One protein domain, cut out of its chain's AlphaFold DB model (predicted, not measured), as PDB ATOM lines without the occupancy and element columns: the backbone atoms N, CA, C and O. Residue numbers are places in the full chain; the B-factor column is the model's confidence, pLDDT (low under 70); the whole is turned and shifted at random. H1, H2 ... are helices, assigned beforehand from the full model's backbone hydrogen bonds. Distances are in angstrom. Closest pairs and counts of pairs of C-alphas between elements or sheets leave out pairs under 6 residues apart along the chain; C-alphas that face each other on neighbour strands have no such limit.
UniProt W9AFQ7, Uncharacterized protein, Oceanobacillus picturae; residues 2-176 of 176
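Overview. This is residues 2 to 176 of the 176 residues of an uncharacterized protein of Oceanobacillus picturae (UniProt W9AFQ7). One very long helix, H2, runs most of the length of a rod; H3, H4 and H5 pack along its second half as an up-and-down bundle, each helix running against the one before. Near the other end H1 crosses H2, and short H6 packs on H1. The printed part has 175 residues with six named helices, H1 to H6 in order, and no named strand: all helix. It is extended, with a radius of gyration of the C-alphas of 24.6 A and spans of 79 by 38 by 20 A.

Along the chain. Find C-alpha 2 at (188.046, 145.243, 132.674); from there H1 runs 43.0 A to residue 31. H2, residues 44 to 91, covers 68.7 A. Next come H3, residues 97 to 109, H4, residues 118 to 135, and H5, residues 141 to 163, 32.8 A long. H6, residues 170 to 174, ends at C-alpha 174, (169.665, 140.581, 130.240).

Arrangement. Begin at the hub, H2. Its residues 69 to 90 alone touch H5, opposite ways at a shallow tilt of 7 degrees; the closest C-alphas, of Ile 83 and Leu 148, are 6.1 A apart. H3 and H4 form a hairpin, closest at C-alphas of Glu 100 and Glu 128, 6.4 A. H1 touches H2 with residues 15 to 19 alone, at a steep tilt of 54 degrees; C-alphas of Leu 19 and Phe 54 are closest, 7.5 A. H1 and H5 are apart. In the six helices every O i to N i+4 pair is within hydrogen-bond range.

Size, cuts and confidence. Look to C-alphas 39 and 137 for the two farthest apart, 79.6 A. The printed part has no cut. The link H1 to H2 is long, 12 residues. Residues 27 to 45 and 109 to 114 are among the 30 with pLDDT under 70.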
ATOM      1  N   LYS A   2     188.717 146.320 131.902       70.06
ATOM      2  CA  LYS A   2     188.046 145.243 132.674       70.06
ATOM      3  C   LYS A   2     186.613 144.911 132.210       70.06
ATOM      4  O   LYS A   2     186.322 143.749 131.976       70.06
ATOM      5  N   LYS A   3     185.752 145.917 131.983       75.75
ATOM      6  CA  LYS A   3     184.356 145.700 131.539       75.75
ATOM      7  C   LYS A   3     184.234 145.047 130.154       75.75
ATOM      8  O   LYS A   3     183.373 144.201 129.967       75.75
ATOM      9  N   SER A   4     185.110 145.404 129.212       77.31
ATOM     10  CA  SER A   4     185.101 144.832 127.856       77.31
ATOM     11  C   SER A   4     185.512 143.355 127.867       77.31
ATOM     12  O   SER A   4     184.898 142.548 127.180       77.31
ATOM     13  N   ILE A   5     186.474 142.984 128.720       82.94
ATOM     14  CA  ILE A   5     186.875 141.583 128.910       82.94
ATOM     15  C   ILE A   5     185.720 140.776 129.513       82.94
ATOM     16  O   ILE A   5     185.400 139.704 129.015       82.94
ATOM     17  N   THR A   6     185.044 141.306 130.537       83.25
ATOM     18  CA  THR A   6     183.860 140.651 131.119       83.25
ATOM     19  C   THR A   6     182.757 140.455 130.081       83.25
ATOM     20  O   THR A   6     182.171 139.380 130.016       83.25
ATOM     21  N   GLN A   7     182.507 141.458 129.234       82.94
ATOM     22  CA  GLN A   7     181.507 141.359 128.172       82.94
ATOM     23  C   GLN A   7     181.862 140.272 127.148       82.94
ATOM     24  O   GLN A   7     181.011 139.460 126.794       82.94
ATOM     25  N   ALA A   8     183.129 140.208 126.731       82.50
ATOM     26  CA  ALA A   8     183.614 139.167 125.832       82.50
ATOM     27  C   ALA A   8     183.482 137.764 126.447       82.50
ATOM     28  O   ALA A   8     183.054 136.840 125.765       82.50
ATOM     29  N   ILE A   9     183.792 137.606 127.740       85.94
ATOM     30  CA  ILE A   9     183.649 136.326 128.450       85.94
ATOM     31  C   ILE A   9     182.184 135.886 128.491       85.94
ATOM     32  O   ILE A   9     181.897 134.740 128.165       85.94
ATOM     33  N   ILE A  10     181.255 136.779 128.849       85.88
ATOM     34  CA  ILE A  10     179.820 136.454 128.892       85.88
ATOM     35  C   ILE A  10     179.328 136.015 127.510       85.88
ATOM     36  O   ILE A  10     178.636 135.007 127.404       85.88
ATOM     37  N   TYR A  11     179.725 136.729 126.457       85.06
ATOM     38  CA  TYR A  11     179.369 136.363 125.089       85.06
ATOM     39  C   TYR A  11     179.929 134.991 124.688       85.06
ATOM     40  O   TYR A  11     179.200 134.162 124.151       85.06
ATOM     41  N   LEU A  12     181.199 134.711 124.995       84.38
ATOM     42  CA  LEU A  12     181.800 133.402 124.724       84.38
ATOM     43  C   LEU A  12     181.080 132.276 125.475       84.38
ATOM     44  O   LEU A  12     180.825 131.225 124.894       84.38
ATOM     45  N   VAL A  13     180.716 132.503 126.739       88.00
ATOM     46  CA  VAL A  13     179.931 131.549 127.534       88.00
ATOM     47  C   VAL A  13     178.561 131.303 126.897       88.00
ATOM     48  O   VAL A  13     178.158 130.150 126.783       88.00
ATOM     49  N   GLU A  14     177.874 132.348 126.427       86.19
ATOM     50  CA  GLU A  14     176.587 132.229 125.728       86.19
ATOM     51  C   GLU A  14     176.694 131.326 124.494       86.19
ATOM     52  O   GLU A  14     175.930 130.371 124.342       86.19
ATOM     53  N   VAL A  15     177.695 131.594 123.651       85.06
ATOM     54  CA  VAL A  15     177.942 130.835 122.421       85.06
ATOM     55  C   VAL A  15     178.259 129.375 122.738       85.06
ATOM     56  O   VAL A  15     177.713 128.482 122.095       85.06
ATOM     57  N   ILE A  16     179.097 129.106 123.744       83.94
ATOM     58  CA  ILE A  16     179.446 127.736 124.145       83.94
ATOM     59  C   ILE A  16     178.211 126.988 124.653       83.94
ATOM     60  O   ILE A  16     177.969 125.865 124.215       83.94
ATOM     61  N   ILE A  17     177.411 127.599 125.533       85.12
ATOM     62  CA  ILE A  17     176.181 126.984 126.058       85.12
ATOM     63  C   ILE A  17     175.232 126.643 124.910       85.12
ATOM     64  O   ILE A  17     174.709 125.530 124.861       85.12
ATOM     65  N   PHE A  18     175.040 127.567 123.967       83.75
ATOM     66  CA  PHE A  18     174.171 127.338 122.821       83.75
ATOM     67  C   PHE A  18     174.675 126.197 121.929       83.75
ATOM     68  O   PHE A  18     173.909 125.294 121.593       83.75
ATOM     69  N   LEU A  19     175.967 126.186 121.585       81.38
ATOM     70  CA  LEU A  19     176.559 125.126 120.765       81.38
ATOM     71  C   LEU A  19     176.444 123.753 121.440       81.38
ATOM     72  O   LEU A  19     176.082 122.777 120.783       81.38
ATOM     73  N   VAL A  20     176.694 123.673 122.750       80.88
ATOM     74  CA  VAL A  20     176.521 122.439 123.534       80.88
ATOM     75  C   VAL A  20     175.054 122.005 123.560       80.88
ATOM     76  O   VAL A  20     174.769 120.825 123.381       80.88
ATOM     77  N   ALA A  21     174.110 122.933 123.728       82.25
ATOM     78  CA  ALA A  21     172.684 122.614 123.729       82.25
ATOM     79  C   ALA A  21     172.210 122.072 122.374       82.25
ATOM     80  O   ALA A  21     171.526 121.053 122.325       82.25
ATOM     81  N   VAL A  22     172.599 122.707 121.263       78.88
ATOM     82  CA  VAL A  22     172.199 122.261 119.919       78.88
ATOM     83  C   VAL A  22     172.824 120.915 119.565       78.88
ATOM     84  O   VAL A  22     172.141 120.047 119.031       78.88
ATOM     85  N   THR A  23     174.099 120.706 119.890       75.81
ATOM     86  CA  THR A  23     174.766 119.413 119.661       75.81
ATOM     87  C   THR A  23     174.183 118.300 120.531       75.81
ATOM     88  O   THR A  23     174.001 117.186 120.041       75.81
ATOM     89  N   ALA A  24     173.813 118.595 121.781       72.19
ATOM     90  CA  ALA A  24     173.084 117.667 122.642       72.19
ATOM     91  C   ALA A  24     171.697 117.320 122.088       72.19
ATOM     92  O   ALA A  24     171.334 116.147 122.069       72.19
ATOM     93  N   LEU A  25     170.951 118.306 121.582       75.50
ATOM     94  CA  LEU A  25     169.659 118.078 120.931       75.50
ATOM     95  C   LEU A  25     169.798 117.226 119.667       75.50
ATOM     96  O   LEU A  25     169.055 116.264 119.500       75.50
ATOM     97  N   TYR A  26     170.763 117.545 118.806       73.62
ATOM     98  CA  TYR A  26     171.025 116.790 117.581       73.62
ATOM     99  C   TYR A  26     171.390 115.329 117.890       73.62
ATOM    100  O   TYR A  26     170.756 114.412 117.373       73.62
ATOM    101  N   SER A  27     172.328 115.102 118.815       69.25
ATOM    102  CA  SER A  27     172.695 113.746 119.243       69.25
ATOM    103  C   SER A  27     171.535 113.011 119.916       69.25
ATOM    104  O   SER A  27     171.442 111.793 119.775       69.25
ATOM    105  N   GLY A  28     170.677 113.720 120.653       67.12
ATOM    106  CA  GLY A  28     169.490 113.153 121.290       67.12
ATOM    107  C   GLY A  28     168.437 112.678 120.288       67.12
ATOM    108  O   GLY A  28     167.782 111.662 120.510       67.12
ATOM    109  N   LEU A  29     168.296 113.397 119.172       69.38
ATOM    110  CA  LEU A  29     167.398 113.042 118.072       69.38
ATOM    111  C   LEU A  29     167.924 111.863 117.246       69.38
ATOM    112  O   LEU A  29     167.132 111.030 116.818       69.38
ATOM    113  N   GLU A  30     169.238 111.791 117.027       67.69
ATOM    114  CA  GLU A  30     169.858 110.762 116.183       67.69
ATOM    115  C   GLU A  30     170.076 109.434 116.931       67.69
ATOM    116  O   GLU A  30     169.799 108.369 116.383       67.69
ATOM    117  N   ASN A  31     170.497 109.486 118.202       65.88
ATOM    118  CA  ASN A  31     170.917 108.309 118.977       65.88
ATOM    119  C   ASN A  31     170.081 108.047 120.252       65.88
ATOM    120  O   ASN A  31     170.399 107.134 121.014       65.88
ATOM    121  N   GLY A  32     169.027 108.823 120.530       61.16
ATOM    122  CA  GLY A  32     168.280 108.757 121.798       61.16
ATOM    123  C   GLY A  32     169.035 109.390 122.984       61.16
ATOM    124  O   GLY A  32     169.933 110.201 122.805       61.16
ATOM    125  N   LEU A  33     168.698 109.029 124.231       55.81
ATOM    126  CA  LEU A  33     169.298 109.615 125.456       55.81
ATOM    127  C   LEU A  33     170.815 109.369 125.622       55.81
ATOM    128  O   LEU A  33     171.434 109.943 126.521       55.81
ATOM    129  N   SER A  34     171.430 108.519 124.796       55.84
ATOM    130  CA  SER A  34     172.868 108.256 124.836       55.84
ATOM    131  C   SER A  34     173.640 109.325 124.067       55.84
ATOM    132  O   SER A  34     173.880 109.227 122.865       55.84
ATOM    133  N   PHE A  35     174.054 110.354 124.794       54.56
ATOM    134  CA  PHE A  35     174.930 111.403 124.295       54.56
ATOM    135  C   PHE A  35     176.387 110.913 124.201       54.56
ATOM    136  O   PHE A  35     176.994 110.588 125.221       54.56
ATOM    137  N   SER A  36     176.972 110.871 122.997       58.78
ATOM    138  CA  SER A  36     178.381 110.494 122.787       58.78
ATOM    139  C   SER A  36     179.097 111.483 121.865       58.78
ATOM    140  O   SER A  36     178.884 111.499 120.658       58.78
ATOM    141  N   TRP A  37     180.014 112.278 122.429       57.53
ATOM    142  CA  TRP A  37     180.905 113.169 121.665       57.53
ATOM    143  C   TRP A  37     182.034 112.423 120.934       57.53
ATOM    144  O   TRP A  37     182.766 113.019 120.151       57.53
ATOM    145  N   LYS A  38     182.273 111.141 121.223       55.84
ATOM    146  CA  LYS A  38     183.580 110.535 120.924       55.84
ATOM    147  C   LYS A  38     183.844 110.242 119.447       55.84
ATOM    148  O   LYS A  38     185.011 110.189 119.075       55.84
ATOM    149  N   GLU A  39     182.818 110.083 118.613       55.84
ATOM    150  CA  GLU A  39     183.010 109.536 117.260       55.84
ATOM    151  C   GLU A  39     182.797 110.538 116.114       55.84
ATOM    152  O   GLU A  39     183.169 110.240 114.982       55.84
ATOM    153  N   HIS A  40     182.239 111.734 116.353       54.31
ATOM    154  CA  HIS A  40     181.814 112.644 115.263       54.31
ATOM    155  C   HIS A  40     182.424 114.057 115.289       54.31
ATOM    156  O   HIS A  40     182.291 114.804 114.322       54.31
ATOM    157  N   VAL A  41     183.155 114.416 116.346       56.38
ATOM    158  CA  VAL A  41     183.521 115.816 116.664       56.38
ATOM    159  C   VAL A  41     184.623 116.413 115.779       56.38
ATOM    160  O   VAL A  41     184.836 117.622 115.790       56.38
ATOM    161  N   LEU A  42     185.307 115.599 114.972       55.69
ATOM    162  CA  LEU A  42     186.467 116.023 114.174       55.69
ATOM    163  C   LEU A  42     186.284 115.882 112.655       55.69
ATOM    164  O   LEU A  42     187.237 116.084 111.906       55.69
ATOM    165  N   THR A  43     185.081 115.561 112.170       63.34
ATOM    166  CA  THR A  43     184.838 115.554 110.719       63.34
ATOM    167  C   THR A  43     184.672 116.984 110.197       63.34
ATOM    168  O   THR A  43     184.040 117.828 110.833       63.34
ATOM    169  N   PHE A  44     185.213 117.275 109.009       64.25
ATOM    170  CA  PHE A  44     185.034 118.580 108.352       64.25
ATOM    171  C   PHE A  44     183.546 118.947 108.199       64.25
ATOM    172  O   PHE A  44     183.159 120.104 108.354       64.25
ATOM    173  N   GLN A  45     182.698 117.941 107.975       68.81
ATOM    174  CA  GLN A  45     181.251 118.097 107.869       68.81
ATOM    175  C   GLN A  45     180.607 118.542 109.193       68.81
ATOM    176  O   GLN A  45     179.759 119.431 109.184       68.81
ATOM    177  N   PHE A  46     181.059 118.012 110.334       70.44
ATOM    178  CA  PHE A  46     180.625 118.477 111.654       70.44
ATOM    179  C   PHE A  46     181.019 119.940 111.903       70.44
ATOM    180  O   PHE A  46     180.181 120.741 112.314       70.44
ATOM    181  N   LEU A  47     182.259 120.324 111.574       69.50
ATOM    182  CA  LEU A  47     182.728 121.708 111.720       69.50
ATOM    183  C   LEU A  47     181.930 122.684 110.834       69.50
ATOM    184  O   LEU A  47     181.547 123.762 111.287       69.50
ATOM    185  N   SER A  48     181.635 122.287 109.592       73.50
ATOM    186  CA  SER A  48     180.795 123.059 108.669       73.50
ATOM    187  C   SER A  48     179.378 123.250 109.217       73.50
ATOM    188  O   SER A  48     178.856 124.364 109.213       73.50
ATOM    189  N   ASN A  49     178.767 122.187 109.748       77.75
ATOM    190  CA  ASN A  49     177.429 122.253 110.338       77.75
ATOM    191  C   ASN A  49     177.395 123.159 111.576       77.75
ATOM    192  O   ASN A  49     176.469 123.957 111.717       77.75
ATOM    193  N   LEU A  50     178.422 123.110 112.434       77.56
ATOM    194  CA  LEU A  50     178.554 124.032 113.567       77.56
ATOM    195  C   LEU A  50     178.658 125.495 113.121       77.56
ATOM    196  O   LEU A  50     178.032 126.362 113.728       77.56
ATOM    197  N   GLY A  51     179.409 125.770 112.052       79.75
ATOM    198  CA  GLY A  51     179.502 127.109 111.469       79.75
ATOM    199  C   GLY A  51     178.141 127.638 111.010       79.75
ATOM    200  O   GLY A  51     177.770 128.762 111.343       79.75
ATOM    201  N   VAL A  52     177.358 126.810 110.311       80.56
ATOM    202  CA  VAL A  52     175.998 127.170 109.871       80.56
ATOM    203  C   VAL A  52     175.071 127.403 111.064       80.56
ATOM    204  O   VAL A  52     174.384 128.422 111.109       80.56
ATOM    205  N   ILE A  53     175.082 126.511 112.059       81.00
ATOM    206  CA  ILE A  53     174.286 126.644 113.291       81.00
ATOM    207  C   ILE A  53     174.615 127.955 114.008       81.00
ATOM    208  O   ILE A  53     173.708 128.669 114.437       81.00
ATOM    209  N   PHE A  54     175.900 128.301 114.105       82.44
ATOM    210  CA  PHE A  54     176.334 129.555 114.706       82.44
ATOM    211  C   PHE A  54     175.812 130.772 113.936       82.44
ATOM    212  O   PHE A  54     175.275 131.691 114.548       82.44
ATOM    213  N   VAL A  55     175.906 130.775 112.602       85.06
ATOM    214  CA  VAL A  55     175.376 131.872 111.772       85.06
ATOM    215  C   VAL A  55     173.863 132.015 111.944       85.06
ATOM    216  O   VAL A  55     173.375 133.128 112.138       85.06
ATOM    217  N   VAL A  56     173.117 130.908 111.934       85.50
ATOM    218  CA  VAL A  56     171.660 130.914 112.149       85.50
ATOM    219  C   VAL A  56     171.312 131.457 113.533       85.50
ATOM    220  O   VAL A  56     170.416 132.286 113.662       85.50
ATOM    221  N   TYR A  57     172.045 131.051 114.565       84.81
ATOM    222  CA  TYR A  57     171.877 131.567 115.920       84.81
ATOM    223  C   TYR A  57     172.123 133.073 116.016       84.81
ATOM    224  O   TYR A  57     171.299 133.787 116.585       84.81
ATOM    225  N   GLN A  58     173.201 133.573 115.405       83.69
ATOM    226  CA  GLN A  58     173.478 135.010 115.358       83.69
ATOM    227  C   GLN A  58     172.360 135.774 114.645       83.69
ATOM    228  O   GLN A  58     171.918 136.809 115.137       83.69
ATOM    229  N   LEU A  59     171.851 135.244 113.528       85.88
ATOM    230  CA  LEU A  59     170.723 135.837 112.807       85.88
ATOM    231  C   LEU A  59     169.449 135.868 113.654       85.88
ATOM    232  O   LEU A  59     168.756 136.886 113.673       85.88
ATOM    233  N   LEU A  60     169.143 134.783 114.368       85.31
ATOM    234  CA  LEU A  60     167.976 134.699 115.246       85.31
ATOM    235  C   LEU A  60     168.068 135.691 116.405       85.31
ATOM    236  O   LEU A  60     167.120 136.443 116.636       85.31
ATOM    237  N   ILE A  61     169.209 135.735 117.096       85.19
ATOM    238  CA  ILE A  61     169.444 136.688 118.183       85.19
ATOM    239  C   ILE A  61     169.331 138.116 117.679       85.19
ATOM    240  O   ILE A  61     168.599 138.911 118.267       85.19
ATOM    241  N   TYR A  62     170.019 138.429 116.583       85.12
ATOM    242  CA  TYR A  62     169.995 139.762 116.006       85.12
ATOM    243  C   TYR A  62     168.569 140.175 115.637       85.12
ATOM    244  O   TYR A  62     168.130 141.265 116.002       85.12
ATOM    245  N   SER A  63     167.818 139.293 114.976       85.44
ATOM    246  CA  SER A  63     166.436 139.564 114.564       85.44
ATOM    247  C   SER A  63     165.524 139.787 115.769       85.44
ATOM    248  O   SER A  63     164.779 140.766 115.802       85.44
ATOM    249  N   PHE A  64     165.615 138.930 116.788       86.44
ATOM    250  CA  PHE A  64     164.831 139.066 118.016       86.44
ATOM    251  C   PHE A  64     165.153 140.371 118.756       86.44
ATOM    252  O   PHE A  64     164.253 141.107 119.163       86.44
ATOM    253  N   ILE A  65     166.441 140.690 118.904       85.69
ATOM    254  CA  ILE A  65     166.883 141.917 119.566       85.69
ATOM    255  C   ILE A  65     166.429 143.148 118.781       85.69
ATOM    256  O   ILE A  65     165.877 144.069 119.387       85.69
ATOM    257  N   SER A  66     166.590 143.128 117.457       84.81
ATOM    258  CA  SER A  66     166.197 144.216 116.564       84.81
ATOM    259  C   SER A  66     164.693 144.468 116.590       84.81
ATOM    260  O   SER A  66     164.287 145.625 116.623       84.81
ATOM    261  N   LEU A  67     163.862 143.422 116.609       85.38
ATOM    262  CA  LEU A  67     162.408 143.566 116.746       85.38
ATOM    263  C   LEU A  67     162.037 144.214 118.083       85.38
ATOM    264  O   LEU A  67     161.239 145.148 118.116       85.38
ATOM    265  N   HIS A  68     162.660 143.768 119.177       84.62
ATOM    266  CA  HIS A  68     162.420 144.342 120.505       84.62
ATOM    267  C   HIS A  68     162.858 145.808 120.606       84.62
ATOM    268  O   HIS A  68     162.145 146.626 121.183       84.62
ATOM    269  N   ASP A  69     164.021 146.159 120.047       84.25
ATOM    270  CA  ASP A  69     164.495 147.550 120.024       84.25
ATOM    271  C   ASP A  69     163.628 148.426 119.117       84.25
ATOM    272  O   ASP A  69     163.342 149.565 119.479       84.25
ATOM    273  N   SER A  70     163.170 147.898 117.977       85.38
ATOM    274  CA  SER A  70     162.241 148.609 117.094       85.38
ATOM    275  C   SER A  70     160.961 148.966 117.836       85.38
ATOM    276  O   SER A  70     160.608 150.136 117.895       85.38
ATOM    277  N   ALA A  71     160.333 147.998 118.509       84.88
ATOM    278  CA  ALA A  71     159.091 148.236 119.240       84.88
ATOM    279  C   ALA A  71     159.252 149.268 120.374       84.88
ATOM    280  O   ALA A  71     158.362 150.086 120.616       84.88
ATOM    281  N   LYS A  72     160.405 149.267 121.061       85.25
ATOM    282  CA  LYS A  72     160.738 150.303 122.051       85.25
ATOM    283  C   LYS A  72     160.912 151.678 121.412       85.25
ATOM    284  O   LYS A  72     160.417 152.663 121.955       85.25
ATOM    285  N   ASN A  73     161.618 151.751 120.290       87.81
ATOM    286  CA  ASN A  73     161.856 153.007 119.588       87.81
ATOM    287  C   ASN A  73     160.568 153.586 119.002       87.81
ATOM    288  O   ASN A  73     160.381 154.793 119.094       87.81
ATOM    289  N   ASP A  74     159.661 152.750 118.496       87.25
ATOM    290  CA  ASP A  74     158.342 153.180 118.020       87.25
ATOM    291  C   ASP A  74     157.547 153.846 119.151       87.25
ATOM    292  O   ASP A  74     156.977 154.922 118.976       87.25
ATOM    293  N   ALA A  75     157.582 153.263 120.355       87.88
ATOM    294  CA  ALA A  75     156.952 153.852 121.533       87.88
ATOM    295  C   ALA A  75     157.588 155.195 121.944       87.88
ATOM    296  O   ALA A  75     156.872 156.146 122.252       87.88
ATOM    297  N   LEU A  76     158.922 155.298 121.944       90.75
ATOM    298  CA  LEU A  76     159.620 156.556 122.251       90.75
ATOM    299  C   LEU A  76     159.350 157.634 121.190       90.75
ATOM    300  O   LEU A  76     159.221 158.811 121.526       90.75
ATOM    301  N   LEU A  77     159.241 157.237 119.921       91.06
ATOM    302  CA  LEU A  77     158.935 158.126 118.805       91.06
ATOM    303  C   LEU A  77     157.529 158.714 118.931       91.06
ATOM    304  O   LEU A  77     157.358 159.914 118.716       91.06
ATOM    305  N   GLU A  78     156.551 157.908 119.341       90.44
ATOM    306  CA  GLU A  78     155.184 158.377 119.588       90.44
ATOM    307  C   GLU A  78     155.149 159.440 120.697       90.44
ATOM    308  O   GLU A  78     154.642 160.544 120.492       90.44
ATOM    309  N   ILE A  79     155.784 159.172 121.845       92.25
ATOM    310  CA  ILE A  79     155.844 160.133 122.962       92.25
ATOM    311  C   ILE A  79     156.572 161.414 122.534       92.25
ATOM    312  O   ILE A  79     156.126 162.526 122.823       92.25
ATOM    313  N   LYS A  80     157.666 161.280 121.777       94.06
ATOM    314  CA  LYS A  80     158.395 162.412 121.195       94.06
ATOM    315  C   LYS A  80     157.506 163.258 120.281       94.06
ATOM    316  O   LYS A  80     157.599 164.486 120.314       94.06
ATOM    317  N   SER A  81     156.663 162.625 119.468       92.69
ATOM    318  CA  SER A  81     155.711 163.309 118.589       92.69
ATOM    319  C   SER A  81     154.697 164.120 119.399       92.69
ATOM    320  O   SER A  81     154.523 165.311 119.144       92.69
ATOM    321  N   ILE A  82     154.119 163.517 120.443       93.75
ATOM    322  CA  ILE A  82     153.171 164.174 121.356       93.75
ATOM    323  C   ILE A  82     153.794 165.416 121.994       93.75
ATOM    324  O   ILE A  82     153.206 166.494 121.942       93.75
ATOM    325  N   ILE A  83     155.008 165.302 122.537       94.94
ATOM    326  CA  ILE A  83     155.701 166.438 123.159       94.94
ATOM    327  C   ILE A  83     155.902 167.577 122.151       94.94
ATOM    328  O   ILE A  83     155.620 168.739 122.455       94.94
ATOM    329  N   LYS A  84     156.347 167.257 120.930       94.44
ATOM    330  CA  LYS A  84     156.536 168.255 119.868       94.44
ATOM    331  C   LYS A  84     155.222 168.924 119.469       94.44
ATOM    332  O   LYS A  84     155.209 170.138 119.268       94.44
ATOM    333  N   LEU A  85     154.130 168.166 119.388       93.62
ATOM    334  CA  LEU A  85     152.796 168.703 119.116       93.62
ATOM    335  C   LEU A  85     152.323 169.630 120.241       93.62
ATOM    336  O   LEU A  85     151.815 170.712 119.949       93.62
ATOM    337  N   CYS A  86     152.562 169.283 121.509       93.25
ATOM    338  CA  CYS A  86     152.249 170.154 122.642       93.25
ATOM    339  C   CYS A  86     152.990 171.495 122.557       93.25
ATOM    340  O   CYS A  86     152.382 172.558 122.719       93.25
ATOM    341  N   ILE A  87     154.296 171.461 122.271       93.81
ATOM    342  CA  ILE A  87     155.121 172.668 122.097       93.81
ATOM    343  C   ILE A  87     154.607 173.499 120.915       93.81
ATOM    344  O   ILE A  87     154.471 174.719 121.023       93.81
ATOM    345  N   LEU A  88     154.276 172.852 119.795       93.62
ATOM    346  CA  LEU A  88     153.749 173.518 118.608       93.62
ATOM    347  C   LEU A  88     152.417 174.222 118.899       93.62
ATOM    348  O   LEU A  88     152.296 175.420 118.665       93.62
ATOM    349  N   HIS A  89     151.434 173.509 119.444       91.38
ATOM    350  CA  HIS A  89     150.106 174.063 119.721       91.38
ATOM    351  C   HIS A  89     150.170 175.209 120.732       91.38
ATOM    352  O   HIS A  89     149.580 176.268 120.510       91.38
ATOM    353  N   SER A  90     150.953 175.048 121.799       91.06
ATOM    354  CA  SER A  90     151.135 176.106 122.798       91.06
ATOM    355  C   SER A  90     151.863 177.338 122.243       91.06
ATOM    356  O   SER A  90     151.561 178.452 122.669       91.06
ATOM    357  N   ASN A  91     152.754 177.194 121.254       90.88
ATOM    358  CA  ASN A  91     153.375 178.339 120.574       90.88
ATOM    359  C   ASN A  91     152.366 179.213 119.819       90.88
ATOM    360  O   ASN A  91     152.524 180.434 119.797       90.88
ATOM    361  N   TYR A  92     151.338 178.595 119.237       89.62
ATOM    362  CA  TYR A  92     150.301 179.268 118.450       89.62
ATOM    363  C   TYR A  92     149.001 179.520 119.231       89.62
ATOM    364  O   TYR A  92     147.998 179.897 118.633       89.62
ATOM    365  N   ASN A  93     149.004 179.334 120.560       81.94
ATOM    366  CA  ASN A  93     147.820 179.448 121.424       81.94
ATOM    367  C   ASN A  93     146.632 178.574 120.969       81.94
ATOM    368  O   ASN A  93     145.471 178.924 121.184       81.94
ATOM    369  N   VAL A  94     146.925 177.433 120.343       84.94
ATOM    370  CA  VAL A  94     145.928 176.432 119.956       84.94
ATOM    371  C   VAL A  94     145.645 175.532 121.154       84.94
ATOM    372  O   VAL A  94     146.540 175.221 121.944       84.94
ATOM    373  N   THR A  95     144.392 175.110 121.304       80.81
ATOM    374  CA  THR A  95     143.984 174.204 122.379       80.81
ATOM    375  C   THR A  95     144.664 172.838 122.244       80.81
ATOM    376  O   THR A  95     144.919 172.344 121.144       80.81
ATOM    377  N   LEU A  96     144.961 172.216 123.387       87.12
ATOM    378  CA  LEU A  96     145.624 170.908 123.464       87.12
ATOM    379  C   LEU A  96     144.634 169.731 123.539       87.12
ATOM    380  O   LEU A  96     145.057 168.603 123.750       87.12
ATOM    381  N   VAL A  97     143.330 169.972 123.362       84.44
ATOM    382  CA  VAL A  97     142.257 168.983 123.597       84.44
ATOM    383  C   VAL A  97     142.440 167.706 122.767       84.44
ATOM    384  O   VAL A  97     142.233 166.603 123.262       84.44
ATOM    385  N   GLU A  98     142.856 167.836 121.507       85.56
ATOM    386  CA  GLU A  98     143.100 166.678 120.636       85.56
ATOM    387  C   GLU A  98     144.318 165.860 121.088       85.56
ATOM    388  O   GLU A  98     144.322 164.631 120.992       85.56
ATOM    389  N   ILE A  99     145.333 166.535 121.630       89.12
ATOM    390  CA  ILE A  99     146.550 165.894 122.125       89.12
ATOM    391  C   ILE A  99     146.267 165.202 123.460       89.12
ATOM    392  O   ILE A  99     146.650 164.049 123.630       89.12
ATOM    393  N   GLU A 100     145.527 165.852 124.360       87.94
ATOM    394  CA  GLU A 100     145.051 165.268 125.621       87.94
ATOM    395  C   GLU A 100     144.264 163.979 125.361       87.94
ATOM    396  O   GLU A 100     144.586 162.928 125.905       87.94
ATOM    397  N   LYS A 101     143.321 164.015 124.411       87.62
ATOM    398  CA  LYS A 101     142.573 162.823 123.995       87.62
ATOM    399  C   LYS A 101     143.484 161.716 123.454       87.62
ATOM    400  O   LYS A 101     143.241 160.542 123.715       87.62
ATOM    401  N   THR A 102     144.514 162.073 122.689       87.00
ATOM    402  CA  THR A 102     145.478 161.102 122.150       87.00
ATOM    403  C   THR A 102     146.277 160.435 123.273       87.00
ATOM    404  O   THR A 102     146.454 159.216 123.256       87.00
ATOM    405  N   VAL A 103     146.701 161.205 124.279       87.94
ATOM    406  CA  VAL A 103     147.392 160.695 125.474       87.94
ATOM    407  C   VAL A 103     146.482 159.751 126.268       87.94
ATOM    408  O   VAL A 103     146.884 158.621 126.551       87.94
ATOM    409  N   ASP A 104     145.230 160.139 126.518       86.38
ATOM    410  CA  ASP A 104     144.237 159.294 127.199       86.38
ATOM    411  C   ASP A 104     143.977 157.981 126.448       86.38
ATOM    412  O   ASP A 104     143.861 156.900 127.036       86.38
ATOM    413  N   GLU A 105     143.879 158.046 125.118       85.81
ATOM    414  CA  GLU A 105     143.701 156.860 124.286       85.81
ATOM    415  C   GLU A 105     144.893 155.905 124.395       85.81
ATOM    416  O   GLU A 105     144.681 154.691 124.468       85.81
ATOM    417  N   LEU A 106     146.122 156.423 124.446       84.00
ATOM    418  CA  LEU A 106     147.333 155.618 124.622       84.00
ATOM    419  C   LEU A 106     147.419 154.979 126.012       84.00
ATOM    420  O   LEU A 106     147.786 153.806 126.110       84.00
ATOM    421  N   LEU A 107     147.039 155.708 127.064       82.88
ATOM    422  CA  LEU A 107     147.076 155.222 128.446       82.88
ATOM    423  C   LEU A 107     146.017 154.145 128.723       82.88
ATOM    424  O   LEU A 107     146.316 153.119 129.343       82.88
ATOM    425  N   TYR A 108     144.785 154.345 128.244       78.75
ATOM    426  CA  TYR A 108     143.638 153.546 128.692       78.75
ATOM    427  C   TYR A 108     143.016 152.652 127.616       78.75
ATOM    428  O   TYR A 108     142.532 151.568 127.944       78.75
ATOM    429  N   LYS A 109     143.013 153.061 126.338       67.69
ATOM    430  CA  LYS A 109     142.256 152.362 125.274       67.69
ATOM    431  C   LYS A 109     143.118 151.522 124.336       67.69
ATOM    432  O   LYS A 109     142.667 150.484 123.864       67.69
ATOM    433  N   LYS A 110     144.357 151.940 124.080       67.50
ATOM    434  CA  LYS A 110     145.323 151.268 123.192       67.50
ATOM    435  C   LYS A 110     146.378 150.476 123.965       67.50
ATOM    436  O   LYS A 110     147.485 150.253 123.472       67.50
ATOM    437  N   LYS A 111     146.045 150.020 125.173       62.44
ATOM    438  CA  LYS A 111     146.952 149.235 126.012       62.44
ATOM    439  C   LYS A 111     147.387 147.966 125.259       62.44
ATOM    440  O   LYS A 111     146.575 147.081 125.016       62.44
ATOM    441  N   GLY A 112     148.659 147.911 124.856       60.09
ATOM    442  CA  GLY A 112     149.245 146.807 124.084       60.09
ATOM    443  C   GLY A 112     149.424 147.044 122.577       60.09
ATOM    444  O   GLY A 112     150.080 146.229 121.939       60.09
ATOM    445  N   TYR A 113     148.911 148.143 122.005       62.84
ATOM    446  CA  TYR A 113     149.189 148.512 120.600       62.84
ATOM    447  C   TYR A 113     150.631 148.984 120.406       62.84
ATOM    448  O   TYR A 113     151.277 148.664 119.413       62.84
ATOM    449  N   TYR A 114     151.135 149.717 121.393       64.44
ATOM    450  CA  TYR A 114     152.537 150.080 121.515       64.44
ATOM    451  C   TYR A 114     153.111 149.267 122.674       64.44
ATOM    452  O   TYR A 114     152.453 149.127 123.712       64.44
ATOM    453  N   MET A 115     154.329 148.734 122.525       73.62
ATOM    454  CA  MET A 115     155.064 148.090 123.626       73.62
ATOM    455  C   MET A 115     155.561 149.154 124.619       73.62
ATOM    456  O   MET A 115     156.760 149.363 124.806       73.62
ATOM    457  N   LEU A 116     154.620 149.870 125.240       80.94
ATOM    458  CA  LEU A 116     154.891 150.876 126.254       80.94
ATOM    459  C   LEU A 116     155.466 150.187 127.487       80.94
ATOM    460  O   LEU A 116     154.844 149.315 128.093       80.94
ATOM    461  N   SER A 117     156.675 150.597 127.859       83.69
ATOM    462  CA  SER A 117     157.255 150.222 129.140       83.69
ATOM    463  C   SER A 117     156.503 150.909 130.287       83.69
ATOM    464  O   SER A 117     155.797 151.897 130.081       83.69
ATOM    465  N   LYS A 118     156.706 150.446 131.523       85.31
ATOM    466  CA  LYS A 118     156.183 151.143 132.707       85.31
ATOM    467  C   LYS A 118     156.645 152.609 132.763       85.31
ATOM    468  O   LYS A 118     155.840 153.492 133.014       85.31
ATOM    469  N   LYS A 119     157.916 152.865 132.437       87.69
ATOM    470  CA  LYS A 119     158.493 154.217 132.384       87.69
ATOM    471  C   LYS A 119     157.826 155.089 131.314       87.69
ATOM    472  O   LYS A 119     157.628 156.282 131.520       87.69
ATOM    473  N   ASN A 120     157.455 154.494 130.180       88.25
ATOM    474  CA  ASN A 120     156.742 155.197 129.112       88.25
ATOM    475  C   ASN A 120     155.347 155.631 129.580       88.25
ATOM    476  O   ASN A 120     154.916 156.729 129.253       88.25
ATOM    477  N   ILE A 121     154.667 154.779 130.354       89.25
ATOM    478  CA  ILE A 121     153.362 155.089 130.954       89.25
ATOM    479  C   ILE A 121     153.506 156.240 131.953       89.25
ATOM    480  O   ILE A 121     152.808 157.232 131.811       89.25
ATOM    481  N   GLU A 122     154.468 156.157 132.877       91.12
ATOM    482  CA  GLU A 122     154.756 157.233 133.843       91.12
ATOM    483  C   GLU A 122     155.055 158.566 133.123       91.12
ATOM    484  O   GLU A 122     154.554 159.620 133.501       91.12
ATOM    485  N   THR A 123     155.797 158.520 132.011       91.75
ATOM    486  CA  THR A 123     156.084 159.714 131.195       91.75
ATOM    487  C   THR A 123     154.828 160.283 130.524       91.75
ATOM    488  O   THR A 123     154.678 161.497 130.420       91.75
ATOM    489  N   LEU A 124     153.923 159.425 130.043       92.12
ATOM    490  CA  LEU A 124     152.649 159.857 129.462       92.12
ATOM    491  C   LEU A 124     151.725 160.470 130.523       92.12
ATOM    492  O   LEU A 124     151.094 161.483 130.237       92.12
ATOM    493  N   GLU A 125     151.693 159.915 131.737       92.25
ATOM    494  CA  GLU A 125     150.962 160.479 132.884       92.25
ATOM    495  C   GLU A 125     151.516 161.862 133.279       92.25
ATOM    496  O   GLU A 125     150.753 162.801 133.522       92.25
ATOM    497  N   ASP A 126     152.844 162.037 133.263       93.56
ATOM    498  CA  ASP A 126     153.484 163.341 133.481       93.56
ATOM    499  C   ASP A 126     153.075 164.362 132.404       93.56
ATOM    500  O   ASP A 126     152.770 165.518 132.715       93.56
ATOM    501  N   ILE A 127     153.034 163.947 131.132       93.75
ATOM    502  CA  ILE A 127     152.590 164.795 130.015       93.75
ATOM    503  C   ILE A 127     151.113 165.171 130.171       93.75
ATOM    504  O   ILE A 127     150.772 166.345 130.028       93.75
ATOM    505  N   GLU A 128     150.244 164.211 130.486       93.69
ATOM    506  CA  GLU A 128     148.812 164.434 130.721       93.69
ATOM    507  C   GLU A 128     148.594 165.467 131.837       93.69
ATOM    508  O   GLU A 128     147.857 166.444 131.668       93.69
ATOM    509  N   SER A 129     149.305 165.308 132.957       93.50
ATOM    510  CA  SER A 129     149.283 166.243 134.085       93.50
ATOM    511  C   SER A 129     149.727 167.650 133.673       93.50
ATOM    512  O   SER A 129     149.062 168.638 134.000       93.50
ATOM    513  N   LEU A 130     150.809 167.773 132.897       94.06
ATOM    514  CA  LEU A 130     151.283 169.064 132.389       94.06
ATOM    515  C   LEU A 130     150.261 169.736 131.467       94.06
ATOM    516  O   LEU A 130     150.032 170.940 131.598       94.06
ATOM    517  N   ILE A 131     149.630 168.977 130.565       93.06
ATOM    518  CA  ILE A 131     148.592 169.489 129.659       93.06
ATOM    519  C   ILE A 131     147.406 170.027 130.463       93.06
ATOM    520  O   ILE A 131     146.977 171.159 130.230       93.06
ATOM    521  N   LYS A 132     146.915 169.268 131.451       91.88
ATOM    522  CA  LYS A 132     145.789 169.681 132.306       91.88
ATOM    523  C   LYS A 132     146.091 170.966 133.069       91.88
ATOM    524  O   LYS A 132     145.282 171.893 133.049       91.88
ATOM    525  N   ARG A 133     147.277 171.064 133.675       92.50
ATOM    526  CA  ARG A 133     147.718 172.265 134.408       92.50
ATOM    527  C   ARG A 133     147.859 173.483 133.497       92.50
ATOM    528  O   ARG A 133     147.493 174.589 133.891       92.50
ATOM    529  N   TYR A 134     148.351 173.295 132.272       91.81
ATOM    530  CA  TYR A 134     148.435 174.369 131.280       91.81
ATOM    531  C   TYR A 134     147.046 174.827 130.811       91.81
ATOM    532  O   TYR A 134     146.762 176.025 130.809       91.81
ATOM    533  N   ASN A 135     146.143 173.890 130.497       90.00
ATOM    534  CA  ASN A 135     144.757 174.185 130.112       90.00
ATOM    535  C   ASN A 135     143.985 174.904 131.236       90.00
ATOM    536  O   ASN A 135     143.221 175.832 130.966       90.00
ATOM    537  N   ALA A 136     144.227 174.529 132.496       90.44
ATOM    538  CA  ALA A 136     143.672 175.179 133.687       90.44
ATOM    539  C   ALA A 136     144.324 176.536 134.023       90.44
ATOM    540  O   ALA A 136     143.891 177.207 134.958       90.44
ATOM    541  N   LYS A 137     145.335 176.971 133.252       90.62
ATOM    542  CA  LYS A 137     146.123 178.198 133.471       90.62
ATOM    543  C   LYS A 137     146.859 178.236 134.818       90.62
ATOM    544  O   LYS A 137     147.155 179.314 135.328       90.62
ATOM    545  N   GLU A 138     147.175 177.075 135.386       93.69
ATOM    546  CA  GLU A 138     147.954 176.960 136.626       93.69
ATOM    547  C   GLU A 138     149.455 177.161 136.398       93.69
ATOM    548  O   GLU A 138     150.192 177.504 137.322       93.69
ATOM    549  N   ILE A 139     149.916 176.918 135.170       94.19
ATOM    550  CA  ILE A 139     151.295 177.140 134.741       94.19
ATOM    551  C   ILE A 139     151.312 178.029 133.506       94.19
ATOM    552  O   ILE A 139     150.428 177.959 132.650       94.19
ATOM    553  N   ASP A 140     152.338 178.866 133.408       92.81
ATOM    554  CA  ASP A 140     152.576 179.685 132.234       92.81
ATOM    555  C   ASP A 140     153.244 178.866 131.115       92.81
ATOM    556  O   ASP A 140     153.776 177.769 131.322       92.81
ATOM    557  N   ARG A 141     153.233 179.416 129.899       92.75
ATOM    558  CA  ARG A 141     153.793 178.749 128.718       92.75
ATOM    559  C   ARG A 141     155.280 178.436 128.871       92.75
ATOM    560  O   ARG A 141     155.707 177.390 128.394       92.75
ATOM    561  N   GLN A 142     156.062 179.303 129.516       93.88
ATOM    562  CA  GLN A 142     157.500 179.079 129.654       93.88
ATOM    563  C   GLN A 142     157.775 177.889 130.575       93.88
ATOM    564  O   GLN A 142     158.576 177.021 130.228       93.88
ATOM    565  N   THR A 143     157.055 177.792 131.697       93.94
ATOM    566  CA  THR A 143     157.127 176.622 132.582       93.94
ATOM    567  C   THR A 143     156.673 175.353 131.864       93.94
ATOM    568  O   THR A 143     157.344 174.326 131.958       93.94
ATOM    569  N   PHE A 144     155.576 175.409 131.103       94.56
ATOM    570  CA  PHE A 144     155.096 174.269 130.315       94.56
ATOM    571  C   PHE A 144     156.144 173.784 129.301       94.56
ATOM    572  O   PHE A 144     156.450 172.593 129.248       94.56
ATOM    573  N   HIS A 145     156.751 174.708 128.550       95.75
ATOM    574  CA  HIS A 145     157.807 174.410 127.575       95.75
ATOM    575  C   HIS A 145     159.035 173.802 128.233       95.75
ATOM    576  O   HIS A 145     159.513 172.773 127.770       95.75
ATOM    577  N   PHE A 146     159.497 174.374 129.345       96.00
ATOM    578  CA  PHE A 146     160.655 173.860 130.073       96.00
ATOM    579  C   PHE A 146     160.488 172.385 130.464       96.00
ATOM    580  O   PHE A 146     161.391 171.574 130.252       96.00
ATOM    581  N   TRP A 147     159.328 172.013 131.016       96.31
ATOM    582  CA  TRP A 147     159.078 170.625 131.412       96.31
ATOM    583  C   TRP A 147     158.980 169.683 130.212       96.31
ATOM    584  O   TRP A 147     159.548 168.591 130.252       96.31
ATOM    585  N   LEU A 148     158.328 170.112 129.129       95.69
ATOM    586  CA  LEU A 148     158.237 169.333 127.894       95.69
ATOM    587  C   LEU A 148     159.601 169.132 127.225       95.69
ATOM    588  O   LEU A 148     159.925 168.015 126.831       95.69
ATOM    589  N   GLU A 149     160.427 170.172 127.139       95.62
ATOM    590  CA  GLU A 149     161.785 170.082 126.593       95.62
ATOM    591  C   GLU A 149     162.681 169.187 127.450       95.62
ATOM    592  O   GLU A 149     163.435 168.371 126.921       95.62
ATOM    593  N   LYS A 150     162.557 169.262 128.779       95.81
ATOM    594  CA  LYS A 150     163.263 168.347 129.683       95.81
ATOM    595  C   LYS A 150     162.892 166.888 129.406       95.81
ATOM    596  O   LYS A 150     163.785 166.045 129.316       95.81
ATOM    597  N   LEU A 151     161.599 166.579 129.274       94.88
ATOM    598  CA  LEU A 151     161.137 165.226 128.943       94.88
ATOM    599  C   LEU A 151     161.624 164.791 127.556       94.88
ATOM    600  O   LEU A 151     162.080 163.660 127.396       94.88
ATOM    601  N   LEU A 152     161.599 165.701 126.580       94.81
ATOM    602  CA  LEU A 152     162.092 165.455 125.228       94.81
ATOM    603  C   LEU A 152     163.564 165.029 125.236       94.81
ATOM    604  O   LEU A 152     163.894 164.007 124.643       94.81
ATOM    605  N   ILE A 153     164.425 165.756 125.954       93.69
ATOM    606  CA  ILE A 153     165.857 165.440 126.071       93.69
ATOM    607  C   ILE A 153     166.065 164.052 126.689       93.69
ATOM    608  O   ILE A 153     166.907 163.285 126.225       93.69
ATOM    609  N   ILE A 154     165.291 163.705 127.722       92.69
ATOM    610  CA  ILE A 154     165.379 162.389 128.371       92.69
ATOM    611  C   ILE A 154     165.008 161.271 127.387       92.69
ATOM    612  O   ILE A 154     165.705 160.257 127.323       92.69
ATOM    613  N   ILE A 155     163.943 161.458 126.605       92.56
ATOM    614  CA  ILE A 155     163.480 160.488 125.600       92.56
ATOM    615  C   ILE A 155     164.482 160.358 124.451       92.56
ATOM    616  O   ILE A 155     164.764 159.247 124.004       92.56
ATOM    617  N   GLU A 156     165.033 161.474 123.972       91.50
ATOM    618  CA  GLU A 156     166.055 161.478 122.921       91.50
ATOM    619  C   GLU A 156     167.309 160.742 123.377       91.50
ATOM    620  O   GLU A 156     167.777 159.848 122.673       91.50
ATOM    621  N   HIS A 157     167.775 161.020 124.595       89.88
ATOM    622  CA  HIS A 157     168.900 160.307 125.181       89.88
ATOM    623  C   HIS A 157     168.641 158.798 125.282       89.88
ATOM    624  O   HIS A 157     169.520 157.996 124.970       89.88
ATOM    625  N   GLU A 158     167.438 158.383 125.686       87.56
ATOM    626  CA  GLU A 158     167.081 156.965 125.773       87.56
ATOM    627  C   GLU A 158     167.034 156.288 124.395       87.56
ATOM    628  O   GLU A 158     167.554 155.182 124.232       87.56
ATOM    629  N   SER A 159     166.472 156.958 123.387       86.81
ATOM    630  CA  SER A 159     166.424 156.453 122.011       86.81
ATOM    631  C   SER A 159     167.827 156.304 121.410       86.81
ATOM    632  O   SER A 159     168.163 155.250 120.861       86.81
ATOM    633  N   GLU A 160     168.681 157.315 121.579       86.38
ATOM    634  CA  GLU A 160     170.079 157.271 121.145       86.38
ATOM    635  C   GLU A 160     170.844 156.164 121.867       86.38
ATOM    636  O   GLU A 160     171.558 155.383 121.235       86.38
ATOM    637  N   PHE A 161     170.653 156.019 123.178       82.44
ATOM    638  CA  PHE A 161     171.326 154.983 123.953       82.44
ATOM    639  C   PHE A 161     170.889 153.566 123.560       82.44
ATOM    640  O   PHE A 161     171.732 152.667 123.502       82.44
ATOM    641  N   ASN A 162     169.608 153.357 123.233       78.50
ATOM    642  CA  ASN A 162     169.108 152.075 122.724       78.50
ATOM    643  C   ASN A 162     169.805 151.678 121.418       78.50
ATOM    644  O   ASN A 162     170.119 150.504 121.215       78.50
ATOM    645  N   SER A 163     170.122 152.649 120.556       74.44
ATOM    646  CA  SER A 163     170.825 152.378 119.298       74.44
ATOM    647  C   SER A 163     172.236 151.801 119.500       74.44
ATOM    648  O   SER A 163     172.696 151.029 118.657       74.44
ATOM    649  N   LEU A 164     172.869 152.109 120.642       78.81
ATOM    650  CA  LEU A 164     174.231 151.712 121.020       78.81
ATOM    651  C   LEU A 164     174.299 150.375 121.785       78.81
ATOM    652  O   LEU A 164     175.377 149.967 122.229       78.81
ATOM    653  N   LEU A 165     173.168 149.695 121.999       73.75
ATOM    654  CA  LEU A 165     173.122 148.424 122.724       73.75
ATOM    655  C   LEU A 165     173.705 147.258 121.913       73.75
ATOM    656  O   LEU A 165     173.664 147.230 120.685       73.75
ATOM    657  N   TRP A 166     174.219 146.255 122.632       69.25
ATOM    658  CA  TRP A 166     174.708 145.012 122.036       69.25
ATOM    659  C   TRP A 166     173.558 144.230 121.396       69.25
ATOM    660  O   TRP A 166     172.612 143.843 122.080       69.25
ATOM    661  N   ARG A 167     173.675 143.964 120.089       74.06
ATOM    662  CA  ARG A 167     172.640 143.280 119.292       74.06
ATOM    663  C   ARG A 167     172.886 141.793 119.050       74.06
ATOM    664  O   ARG A 167     172.017 141.123 118.515       74.06
ATOM    665  N   ASN A 168     174.048 141.286 119.460       69.75
ATOM    666  CA  ASN A 168     174.500 139.929 119.131       69.75
ATOM    667  C   ASN A 168     174.584 139.001 120.356       69.75
ATOM    668  O   ASN A 168     175.116 137.905 120.258       69.75
ATOM    669  N   SER A 169     174.107 139.434 121.524       74.69
ATOM    670  CA  SER A 169     174.156 138.639 122.757       74.69
ATOM    671  C   SER A 169     172.910 138.879 123.591       74.69
ATOM    672  O   SER A 169     172.611 140.022 123.950       74.69
ATOM    673  N   LEU A 170     172.194 137.804 123.919       76.44
ATOM    674  CA  LEU A 170     171.034 137.871 124.803       76.44
ATOM    675  C   LEU A 170     171.468 138.035 126.258       76.44
ATOM    676  O   LEU A 170     170.884 138.849 126.971       76.44
ATOM    677  N   LEU A 171     172.516 137.330 126.700       76.75
ATOM    678  CA  LEU A 171     172.969 137.399 128.093       76.75
ATOM    679  C   LEU A 171     173.501 138.785 128.446       76.75
ATOM    680  O   LEU A 171     173.159 139.317 129.498       76.75
ATOM    681  N   LEU A 172     174.269 139.417 127.554       77.56
ATOM    682  CA  LEU A 172     174.733 140.792 127.772       77.56
ATOM    683  C   LEU A 172     173.591 141.804 127.841       77.56
ATOM    684  O   LEU A 172     173.751 142.857 128.456       77.56
ATOM    685  N   ARG A 173     172.454 141.501 127.212       73.56
ATOM    686  CA  ARG A 173     171.269 142.357 127.220       73.56
ATOM    687  C   ARG A 173     170.396 142.136 128.454       73.56
ATOM    688  O   ARG A 173     169.767 143.087 128.899       73.56
ATOM    689  N   LEU A 174     170.378 140.921 129.004       73.19
ATOM    690  CA  LEU A 174     169.665 140.581 130.240       73.19
ATOM    691  C   LEU A 174     170.426 140.983 131.508       73.19
ATOM    692  O   LEU A 174     169.807 141.319 132.508       73.19
ATOM    693  N   LEU A 175     171.760 140.925 131.483       68.75
ATOM    694  CA  LEU A 175     172.624 141.234 132.631       68.75
ATOM    695  C   LEU A 175     172.944 142.732 132.775       68.75
ATOM    696  O   LEU A 175     173.782 143.099 133.602       68.75
ATOM    697  N   LYS A 176     172.331 143.583 131.950       60.69
ATOM    698  CA  LYS A 176     172.465 145.040 132.003       60.69
ATOM    699  C   LYS A 176     171.299 145.647 132.769       60.69
ATOM    700  O   LYS A 176     171.580 146.566 133.567       60.69
TER     701      LYS A 176